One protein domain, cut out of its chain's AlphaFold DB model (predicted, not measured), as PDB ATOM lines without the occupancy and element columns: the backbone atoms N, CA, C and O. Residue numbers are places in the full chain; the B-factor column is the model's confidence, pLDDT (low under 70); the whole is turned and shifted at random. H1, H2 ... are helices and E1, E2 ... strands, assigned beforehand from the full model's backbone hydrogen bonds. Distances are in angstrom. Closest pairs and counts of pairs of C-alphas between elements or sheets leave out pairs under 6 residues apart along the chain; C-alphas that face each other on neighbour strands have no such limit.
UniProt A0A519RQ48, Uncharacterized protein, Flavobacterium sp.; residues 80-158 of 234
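What this domain is: This is residues 80 to 158 of the 234 residues of an uncharacterized protein of Flavobacterium sp. (UniProt A0A519RQ48). A three-stranded sheet forms a wall, with H1 packed along E3 and H2 crossing H1 steeply and grazing the sheet. The 79 printed residues include named elements H1, E1, H2, E2, E3, mixed in class; the mixed sheet runs E2, E1, E3. The whole is compact, radius of gyration of the C-alphas 12.0 A, spanning 36 by 25 by 20 A.

Where its parts are: E1 is residues 100 to 106, 18.6 A; E2 139 to 145, 17.3 A; E3 150 to 154, 13.7 A, ending at C-alpha (197.549, 257.586, 169.320). H1, residues 80 to 92, 18.4 A, begins at C-alpha (205.344, 256.736, 167.642); H2 is 115 to 130, 23.1 A.

How they stand to each other: E1 is antiparallel to E2 (N 103 to O 143, 2.9 A) and parallel to E3 (N 102 to O 151, 2.8 A). H1 is over E3, height over the sheet 7.6 A. H1 and H2 touch, closest C-alphas Val 83 and Lys 122, 6.3 A, at a steep tilt of 42 degrees. Every O i to N i+4 pair in both helices is within hydrogen-bond range.

The domain as a whole: The farthest C-alphas, Lys 111 and Asp 148, are 36.3 A apart. The printed part has no cut or long link; no printed residue is under 70 in pLDDT.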
ATOM      1  N   ILE A  80     206.453 257.391 166.942       94.25
ATOM      2  CA  ILE A  80     205.344 256.736 167.642       94.25
ATOM      3  C   ILE A  80     204.580 255.811 166.709       94.25
ATOM      4  O   ILE A  80     204.316 254.682 167.094       94.25
ATOM      5  N   GLN A  81     204.304 256.219 165.469       92.62
ATOM      6  CA  GLN A  81     203.589 255.353 164.528       92.62
ATOM      7  C   GLN A  81     204.323 254.026 164.291       92.62
ATOM      8  O   GLN A  81     203.683 252.975 164.198       92.62
ATOM      9  N   ASN A  82     205.656 254.062 164.239       93.00
ATOM     10  CA  ASN A  82     206.468 252.855 164.113       93.00
ATOM     11  C   ASN A  82     206.354 251.988 165.372       93.00
ATOM     12  O   ASN A  82     206.065 250.800 165.260       93.00
ATOM     13  N   VAL A  83     206.469 252.589 166.561       95.38
ATOM     14  CA  VAL A  83     206.301 251.890 167.848       95.38
ATOM     15  C   VAL A  83     204.935 251.216 167.942       95.38
ATOM     16  O   VAL A  83     204.860 250.042 168.306       95.38
ATOM     17  N   LEU A  84     203.855 251.915 167.585       95.50
ATOM     18  CA  LEU A  84     202.504 251.349 167.610       95.50
ATOM     19  C   LEU A  84     202.391 250.168 166.642       95.50
ATOM     20  O   LEU A  84     201.939 249.098 167.037       95.50
ATOM     21  N   SER A  85     202.882 250.328 165.412       94.44
ATOM     22  CA  SER A  85     202.845 249.276 164.387       94.44
ATOM     23  C   SER A  85     203.636 248.032 164.811       94.44
ATOM     24  O   SER A  85     203.175 246.903 164.652       94.44
ATOM     25  N   GLU A  86     204.818 248.215 165.402       95.00
ATOM     26  CA  GLU A  86     205.607 247.118 165.967       95.00
ATOM     27  C   GLU A  86     204.899 246.442 167.145       95.00
ATOM     28  O   GLU A  86     204.940 245.217 167.272       95.00
ATOM     29  N   THR A  87     204.231 247.229 167.987       95.62
ATOM     30  CA  THR A  87     203.452 246.731 169.126       95.62
ATOM     31  C   THR A  87     202.274 245.878 168.664       95.62
ATOM     32  O   THR A  87     202.054 244.791 169.196       95.62
ATOM     33  N   GLU A  88     201.547 246.310 167.629       95.25
ATOM     34  CA  GLU A  88     200.467 245.524 167.022       95.25
ATOM     35  C   GLU A  88     200.967 244.162 166.530       95.25
ATOM     36  O   GLU A  88     200.342 243.131 166.789       95.25
ATOM     37  N   LEU A  89     202.098 244.149 165.816       93.88
ATOM     38  CA  LEU A  89     202.702 242.923 165.296       93.88
ATOM     39  C   LEU A  89     203.114 241.970 166.415       93.88
ATOM     40  O   LEU A  89     202.994 240.755 166.262       93.88
ATOM     41  N   GLU A  90     203.601 242.501 167.530       94.25
ATOM     42  CA  GLU A  90     203.979 241.709 168.692       94.25
ATOM     43  C   GLU A  90     202.758 241.123 169.400       94.25
ATOM     44  O   GLU A  90     202.720 239.920 169.655       94.25
ATOM     45  N   LEU A  91     201.714 241.926 169.612       93.62
ATOM     46  CA  LEU A  91     200.477 241.474 170.244       93.62
ATOM     47  C   LEU A  91     199.767 240.377 169.440       93.62
ATOM     48  O   LEU A  91     199.252 239.424 170.027       93.62
ATOM     49  N   ARG A  92     199.816 240.440 168.101       92.06
ATOM     50  CA  ARG A  92     199.274 239.390 167.214       92.06
ATOM     51  C   ARG A  92     199.902 238.018 167.459       92.06
ATOM     52  O   ARG A  92     199.230 237.007 167.265       92.06
ATOM     53  N   LYS A  93     201.159 237.957 167.915       92.12
ATOM     54  CA  LYS A  93     201.844 236.687 168.223       92.12
ATOM     55  C   LYS A  93     201.254 235.987 169.448       92.12
ATOM     56  O   LYS A  93     201.406 234.776 169.568       92.12
ATOM     57  N   TYR A  94     200.573 236.717 170.333       87.56
ATOM     58  CA  TYR A  94     199.953 236.156 171.536       87.56
ATOM     59  C   TYR A  94     198.511 235.659 171.316       87.56
ATOM     60  O   TYR A  94     197.890 235.165 172.256       87.56
ATOM     61  N   GLY A  95     197.983 235.747 170.090       85.19
ATOM     62  CA  GLY A  95     196.677 235.202 169.707       85.19
ATOM     63  C   GLY A  95     195.526 236.214 169.725       85.19
ATOM     64  O   GLY A  95     195.688 237.390 170.048       85.19
ATOM     65  N   SER A  96     194.329 235.744 169.363       88.56
ATOM     66  CA  SER A  96     193.138 236.578 169.123       88.56
ATOM     67  C   SER A  96     192.520 237.206 170.377       88.56
ATOM     68  O   SER A  96     191.697 238.111 170.256       88.56
ATOM     69  N   ASN A  97     192.925 236.786 171.578       87.69
ATOM     70  CA  ASN A  97     192.405 237.321 172.846       87.69
ATOM     71  C   ASN A  97     192.663 238.830 173.010       87.69
ATOM     72  O   ASN A  97     191.929 239.523 173.716       87.69
ATOM     73  N   TYR A  98     193.680 239.350 172.323       92.25
ATOM     74  CA  TYR A  98     194.052 240.761 172.364       92.25
ATOM     75  C   TYR A  98     193.450 241.573 171.218       92.25
ATOM     76  O   TYR A  98     193.729 242.766 171.128       92.25
ATOM     77  N   ASN A  99     192.599 240.984 170.375       94.50
ATOM     78  CA  ASN A  99     191.897 241.728 169.333       94.50
ATOM     79  C   ASN A  99     191.087 242.885 169.939       94.50
ATOM     80  O   ASN A  99     190.509 242.781 171.029       94.50
ATOM     81  N   GLY A 100     191.116 244.024 169.253       95.31
ATOM     82  CA  GLY A 100     190.566 245.277 169.736       95.31
ATOM     83  C   GLY A 100     191.191 246.484 169.047       95.31
ATOM     84  O   GLY A 100     192.320 246.442 168.559       95.31
ATOM     85  N   LYS A 101     190.431 247.577 169.046       96.31
ATOM     86  CA  LYS A 101     190.912 248.908 168.681       96.31
ATOM     87  C   LYS A 101     191.310 249.642 169.951       96.31
ATOM     88  O   LYS A 101     190.446 249.919 170.781       96.31
ATOM     89  N   TYR A 102     192.590 249.946 170.098       96.06
ATOM     90  CA  TYR A 102     193.151 250.597 171.276       96.06
ATOM     91  C   TYR A 102     193.466 252.053 170.953       96.06
ATOM     92  O   TYR A 102     194.293 252.332 170.090       96.06
ATOM     93  N   ASN A 103     192.815 252.980 171.647       95.50
ATOM     94  CA  ASN A 103     193.135 254.403 171.573       95.50
ATOM     95  C   ASN A 103     193.964 254.784 172.797       95.50
ATOM     96  O   ASN A 103     193.491 254.628 173.925       95.50
ATOM     97  N   ILE A 104     195.182 255.266 172.566       94.94
ATOM     98  CA  ILE A 104     196.154 255.601 173.606       94.94
ATOM     99  C   ILE A 104     196.263 257.115 173.733       94.94
ATOM    100  O   ILE A 104     196.597 257.805 172.763       94.94
ATOM    101  N   GLN A 105     196.042 257.607 174.950       93.31
ATOM    102  CA  GLN A 105     196.358 258.972 175.344       93.31
ATOM    103  C   GLN A 105     197.680 258.971 176.115       93.31
ATOM    104  O   GLN A 105     197.838 258.257 177.105       93.31
ATOM    105  N   PHE A 106     198.629 259.788 175.668       92.38
ATOM    106  CA  PHE A 106     199.941 259.899 176.301       92.38
ATOM    107  C   PHE A 106     199.966 261.010 177.344       92.38
ATOM    108  O   PHE A 106     199.360 262.069 177.140       92.38
ATOM    109  N   GLN A 107     200.729 260.793 178.416       90.94
ATOM    110  CA  GLN A 107     201.038 261.829 179.395       90.94
ATOM    111  C   GLN A 107     201.857 262.952 178.747       90.94
ATOM    112  O   GLN A 107     202.629 262.750 177.802       90.94
ATOM    113  N   LYS A 108     201.722 264.170 179.279       85.94
ATOM    114  CA  LYS A 108     202.551 265.296 178.848       85.94
ATOM    115  C   LYS A 108     203.975 265.104 179.375       85.94
ATOM    116  O   LYS A 108     204.237 265.309 180.552       85.94
ATOM    117  N   SER A 109     204.905 264.752 178.490       83.19
ATOM    118  CA  SER A 109     206.309 264.584 178.875       83.19
ATOM    119  C   SER A 109     207.039 265.922 178.995       83.19
ATOM    120  O   SER A 109     207.169 266.661 178.015       83.19
ATOM    121  N   GLU A 110     207.633 266.177 180.157       86.00
ATOM    122  CA  GLU A 110     208.515 267.329 180.399       86.00
ATOM    123  C   GLU A 110     209.869 267.212 179.687       86.00
ATOM    124  O   GLU A 110     210.557 268.204 179.478       86.00
ATOM    125  N   LYS A 111     210.264 265.999 179.280       90.00
ATOM    126  CA  LYS A 111     211.581 265.715 178.688       90.00
ATOM    127  C   LYS A 111     211.459 265.099 177.297       90.00
ATOM    128  O   LYS A 111     210.439 264.494 176.967       90.00
ATOM    129  N   ASN A 112     212.491 265.234 176.469       93.44
ATOM    130  CA  ASN A 112     212.567 264.493 175.210       93.44
ATOM    131  C   ASN A 112     212.781 262.993 175.429       93.44
ATOM    132  O   ASN A 112     213.227 262.548 176.495       93.44
ATOM    133  N   PHE A 113     212.440 262.215 174.404       93.56
ATOM    134  CA  PHE A 113     212.662 260.779 174.375       93.56
ATOM    135  C   PHE A 113     214.132 260.453 174.089       93.56
ATOM    136  O   PHE A 113     214.850 261.191 173.413       93.56
ATOM    137  N   CYS A 114     214.556 259.297 174.593       91.12
ATOM    138  CA  CYS A 114     215.745 258.576 174.150       91.12
ATOM    139  C   CYS A 114     215.337 257.148 173.771       91.12
ATOM    140  O   CYS A 114     214.219 256.720 174.079       91.12
ATOM    141  N   SER A 115     216.250 256.391 173.164       90.81
ATOM    142  CA  SER A 115     215.990 255.019 172.715       90.81
ATOM    143  C   SER A 115     215.424 254.133 173.831       90.81
ATOM    144  O   SER A 115     214.449 253.419 173.621       90.81
ATOM    145  N   LYS A 116     215.962 254.247 175.054       91.31
ATOM    146  CA  LYS A 116     215.473 253.492 176.220       91.31
ATOM    147  C   LYS A 116     214.016 253.805 176.568       91.31
ATOM    148  O   LYS A 116     213.258 252.888 176.849       91.31
ATOM    149  N   LYS A 117     213.619 255.081 176.523       91.50
ATOM    150  CA  LYS A 117     212.234 255.492 176.804       91.50
ATOM    151  C   LYS A 117     211.262 255.012 175.732       91.50
ATOM    152  O   LYS A 117     210.136 254.671 176.049       91.50
ATOM    153  N   ILE A 118     211.694 254.961 174.473       93.25
ATOM    154  CA  ILE A 118     210.877 254.406 173.387       93.25
ATOM    155  C   ILE A 118     210.644 252.903 173.577       93.25
ATOM    156  O   ILE A 118     209.520 252.438 173.413       93.25
ATOM    157  N   ILE A 119     211.683 252.156 173.965       93.06
ATOM    158  CA  ILE A 119     211.563 250.725 174.283       93.06
ATOM    159  C   ILE A 119     210.630 250.524 175.480       93.06
ATOM    160  O   ILE A 119     209.679 249.755 175.388       93.06
ATOM    161  N   SER A 120     210.852 251.271 176.562       93.06
ATOM    162  CA  SER A 120     210.005 251.213 177.757       93.06
ATOM    163  C   SER A 120     208.547 251.552 177.443       93.06
ATOM    164  O   SER A 120     207.653 250.847 177.893       93.06
ATOM    165  N   LEU A 121     208.293 252.557 176.598       94.00
ATOM    166  CA  LEU A 121     206.945 252.882 176.147       94.00
ATOM    167  C   LEU A 121     206.289 251.701 175.415       94.00
ATOM    168  O   LEU A 121     205.126 251.395 175.655       94.00
ATOM    169  N   LYS A 122     207.015 251.032 174.515       95.12
ATOM    170  CA  LYS A 122     206.500 249.853 173.807       95.12
ATOM    171  C   LYS A 122     206.095 248.749 174.790       95.12
ATOM    172  O   LYS A 122     205.004 248.192 174.683       95.12
ATOM    173  N   GLU A 123     206.967 248.451 175.749       94.00
ATOM    174  CA  GLU A 123     206.724 247.457 176.798       94.00
ATOM    175  C   GLU A 123     205.524 247.841 177.677       94.00
ATOM    176  O   GLU A 123     204.698 246.986 178.003       94.00
ATOM    177  N   GLU A 124     205.381 249.130 177.994       94.69
ATOM    178  CA  GLU A 124     204.254 249.688 178.746       94.69
ATOM    179  C   GLU A 124     202.924 249.456 178.011       94.69
ATOM    180  O   GLU A 124     201.985 248.924 178.604       94.69
ATOM    181  N   ILE A 125     202.855 249.746 176.703       94.69
ATOM    182  CA  ILE A 125     201.652 249.493 175.886       94.69
ATOM    183  C   ILE A 125     201.276 248.007 175.918       94.69
ATOM    184  O   ILE A 125     200.115 247.667 176.153       94.69
ATOM    185  N   ILE A 126     202.243 247.112 175.682       94.62
ATOM    186  CA  ILE A 126     202.005 245.660 175.650       94.62
ATOM    187  C   ILE A 126     201.462 245.175 176.994       94.62
ATOM    188  O   ILE A 126     200.484 244.426 177.023       94.62
ATOM    189  N   SER A 127     202.086 245.608 178.087       93.56
ATOM    190  CA  SER A 127     201.721 245.217 179.449       93.56
ATOM    191  C   SER A 127     200.300 245.672 179.796       93.56
ATOM    192  O   SER A 127     199.494 244.875 180.275       93.56
ATOM    193  N   ILE A 128     199.931 246.913 179.450       92.12
ATOM    194  CA  ILE A 128     198.560 247.414 179.650       92.12
ATOM    195  C   ILE A 128     197.550 246.583 178.861       92.12
ATOM    196  O   ILE A 128     196.518 246.187 179.400       92.12
ATOM    197  N   VAL A 129     197.831 246.299 177.585       92.38
ATOM    198  CA  VAL A 129     196.923 245.510 176.736       92.38
ATOM    199  C   VAL A 129     196.743 244.087 177.276       92.38
ATOM    200  O   VAL A 129     195.657 243.516 177.143       92.38
ATOM    201  N   LYS A 130     197.774 243.525 177.913       91.81
ATOM    202  CA  LYS A 130     197.713 242.223 178.589       91.81
ATOM    203  C   LYS A 130     196.977 242.248 179.930       91.81
ATOM    204  O   LYS A 130     196.573 241.189 180.402       91.81
ATOM    205  N   GLY A 131     196.745 243.429 180.499       88.81
ATOM    206  CA  GLY A 131     196.166 243.586 181.833       88.81
ATOM    207  C   GLY A 131     197.181 243.376 182.958       88.81
ATOM    208  O   GLY A 131     196.783 243.079 184.085       88.81
ATOM    209  N   ASP A 132     198.474 243.519 182.663       89.31
ATOM    210  CA  ASP A 132     199.539 243.429 183.656       89.31
ATOM    211  C   ASP A 132     199.512 244.669 184.572       89.31
ATOM    212  O   ASP A 132     199.290 245.795 184.120       89.31
ATOM    213  N   MET A 133     199.753 244.483 185.875       83.75
ATOM    214  CA  MET A 133     199.902 245.606 186.806       83.75
ATOM    215  C   MET A 133     201.307 246.197 186.697       83.75
ATOM    216  O   MET A 133     202.271 245.607 187.187       83.75
ATOM    217  N   ILE A 134     201.413 247.379 186.092       85.44
ATOM    218  CA  ILE A 134     202.667 248.126 185.951       85.44
ATOM    219  C   ILE A 134     202.489 249.593 186.368       85.44
ATOM    220  O   ILE A 134     201.368 250.083 186.491       85.44
ATOM    221  N   CYS A 135     203.601 250.298 186.584       81.25
ATOM    222  CA  CYS A 135     203.588 251.753 186.745       81.25
ATOM    223  C   CYS A 135     203.565 252.424 185.368       81.25
ATOM    224  O   CYS A 135     204.397 252.102 184.521       81.25
ATOM    225  N   PHE A 136     202.632 253.355 185.160       81.62
ATOM    226  CA  PHE A 136     202.505 254.090 183.900       81.62
ATOM    227  C   PHE A 136     203.378 255.343 183.923       81.62
ATOM    228  O   PHE A 136     203.095 256.291 184.660       81.62
ATOM    229  N   GLU A 137     204.444 255.346 183.128       87.50
ATOM    230  CA  GLU A 137     205.349 256.493 183.007       87.50
ATOM    231  C   GLU A 137     205.021 257.369 181.795       87.50
ATOM    232  O   GLU A 137     205.281 258.572 181.811       87.50
ATOM    233  N   HIS A 138     204.474 256.781 180.728       90.06
ATOM    234  CA  HIS A 138     204.283 257.476 179.456       90.06
ATOM    235  C   HIS A 138     202.811 257.574 179.053       90.06
ATOM    236  O   HIS A 138     202.446 258.458 178.269       90.06
ATOM    237  N   ILE A 139     201.963 256.680 179.562       91.75
ATOM    238  CA  ILE A 139     200.567 256.546 179.147       91.75
ATOM    239  C   ILE A 139     199.646 257.069 180.245       91.75
ATOM    240  O   ILE A 139     199.827 256.790 181.425       91.75
ATOM    241  N   ASP A 140     198.675 257.886 179.847       91.31
ATOM    242  CA  ASP A 140     197.647 258.408 180.747       91.31
ATOM    243  C   ASP A 140     196.507 257.387 180.861       91.31
ATOM    244  O   ASP A 140     196.170 256.916 181.944       91.31
ATOM    245  N   TYR A 141     195.977 256.944 179.716       89.94
ATOM    246  CA  TYR A 141     195.030 255.833 179.655       89.94
ATOM    247  C   TYR A 141     195.001 255.163 178.275       89.94
ATOM    248  O   TYR A 141     195.385 255.746 177.256       89.94
ATOM    249  N   ILE A 142     194.470 253.934 178.241       92.69
ATOM    250  CA  ILE A 142     194.139 253.206 177.012       92.69
ATOM    251  C   ILE A 142     192.654 252.855 177.017       92.69
ATOM    252  O   ILE A 142     192.151 252.240 177.956       92.69
ATOM    253  N   HIS A 143     191.955 253.205 175.941       93.44
ATOM    254  CA  HIS A 143     190.566 252.815 175.728       93.44
ATOM    255  C   HIS A 143     190.467 251.724 174.658       93.44
ATOM    256  O   HIS A 143     190.872 251.939 173.512       93.44
ATOM    257  N   LYS A 144     189.909 250.562 175.022       94.94
ATOM    258  CA  LYS A 144     189.697 249.422 174.118       94.94
ATOM    259  C   LYS A 144     188.263 249.398 173.589       94.94
ATOM    260  O   LYS A 144     187.317 249.311 174.363       94.94
ATOM    261  N   ASN A 145     188.129 249.347 172.267       94.38
ATOM    262  CA  ASN A 145     186.887 249.066 171.553       94.38
ATOM    263  C   ASN A 145     186.919 247.671 170.919       94.38
ATOM    264  O   ASN A 145     187.983 247.168 170.546       94.38
ATOM    265  N   ALA A 146     185.744 247.058 170.761       93.75
ATOM    266  CA  ALA A 146     185.610 245.764 170.100       93.75
ATOM    267  C   ALA A 146     186.085 245.833 168.635       93.75
ATOM    268  O   ALA A 146     185.763 246.772 167.904       93.75
ATOM    269  N   SER A 147     186.872 244.841 168.221       94.12
ATOM    270  CA  SER A 147     187.361 244.665 166.851       94.12
ATOM    271  C   SER A 147     187.872 243.238 166.674       94.12
ATOM    272  O   SER A 147     188.367 242.646 167.630       94.12
ATOM    273  N   ASP A 148     187.817 242.721 165.448       91.94
ATOM    274  CA  ASP A 148     188.371 241.410 165.079       91.94
ATOM    275  C   ASP A 148     189.874 241.467 164.762       91.94
ATOM    276  O   ASP A 148     190.504 240.448 164.478       91.94
ATOM    277  N   LYS A 149     190.461 242.666 164.781       93.81
ATOM    278  CA  LYS A 149     191.882 242.917 164.529       93.81
ATOM    279  C   LYS A 149     192.493 243.694 165.687       93.81
ATOM    280  O   LYS A 149     191.780 244.354 166.440       93.81
ATOM    281  N   ILE A 150     193.816 243.618 165.802       95.31
ATOM    282  CA  ILE A 150     194.601 244.496 166.672       95.31
ATOM    283  C   ILE A 150     194.982 245.729 165.864       95.31
ATOM    284  O   ILE A 150     195.702 245.604 164.867       95.31
ATOM    285  N   GLU A 151     194.489 246.876 166.319       94.94
ATOM    286  CA  GLU A 151     194.789 248.203 165.786       94.94
ATOM    287  C   GLU A 151     195.036 249.151 166.964       94.94
ATOM    288  O   GLU A 151     194.227 249.204 167.897       94.94
ATOM    289  N   ILE A 152     196.148 249.879 166.942       95.50
ATOM    290  CA  ILE A 152     196.561 250.789 168.007       95.50
ATOM    291  C   ILE A 152     196.742 252.184 167.420       95.50
ATOM    292  O   ILE A 152     197.506 252.401 166.481       95.50
ATOM    293  N   PHE A 153     196.063 253.149 168.023       93.31
ATOM    294  CA  PHE A 153     196.064 254.540 167.601       93.31
ATOM    295  C   PHE A 153     196.546 255.430 168.741       93.31
ATOM    296  O   PHE A 153     196.197 255.206 169.902       93.31
ATOM    297  N   ASN A 154     197.302 256.476 168.410       91.62
ATOM    298  CA  ASN A 154     197.549 257.586 169.320       91.62
ATOM    299  C   ASN A 154     196.728 258.811 168.922       91.62
ATOM    300  O   ASN A 154     196.472 259.063 167.747       91.62
ATOM    301  N   THR A 155     196.364 259.607 169.914       77.62
ATOM    302  CA  THR A 155     195.536 260.805 169.731       77.62
ATOM    303  C   THR A 155     196.336 262.102 169.782       77.62
ATOM    304  O   THR A 155     195.937 263.082 169.159       77.62
ATOM    305  N   ASN A 156     197.450 262.140 170.522       83.00
ATOM    306  CA  ASN A 156     198.046 263.408 170.958       83.00
ATOM    307  C   ASN A 156     199.582 263.486 170.913       83.00
ATOM    308  O   ASN A 156     200.130 264.508 171.325       83.00
ATOM    309  N   LEU A 157     200.285 262.443 170.454       90.69
ATOM    310  CA  LEU A 157     201.749 262.378 170.561       90.69
ATOM    311  C   LEU A 157     202.449 262.169 169.217       90.69
ATOM    312  O   LEU A 157     202.543 261.058 168.707       90.69
ATOM    313  N   LYS A 158     203.047 263.227 168.687       91.75
ATOM    314  CA  LYS A 158     203.970 263.160 167.558       91.75
ATOM    315  C   LYS A 158     205.402 263.352 168.038       91.75
ATOM    316  O   LYS A 158     205.742 264.392 168.605       91.75
TER     317      LYS A 158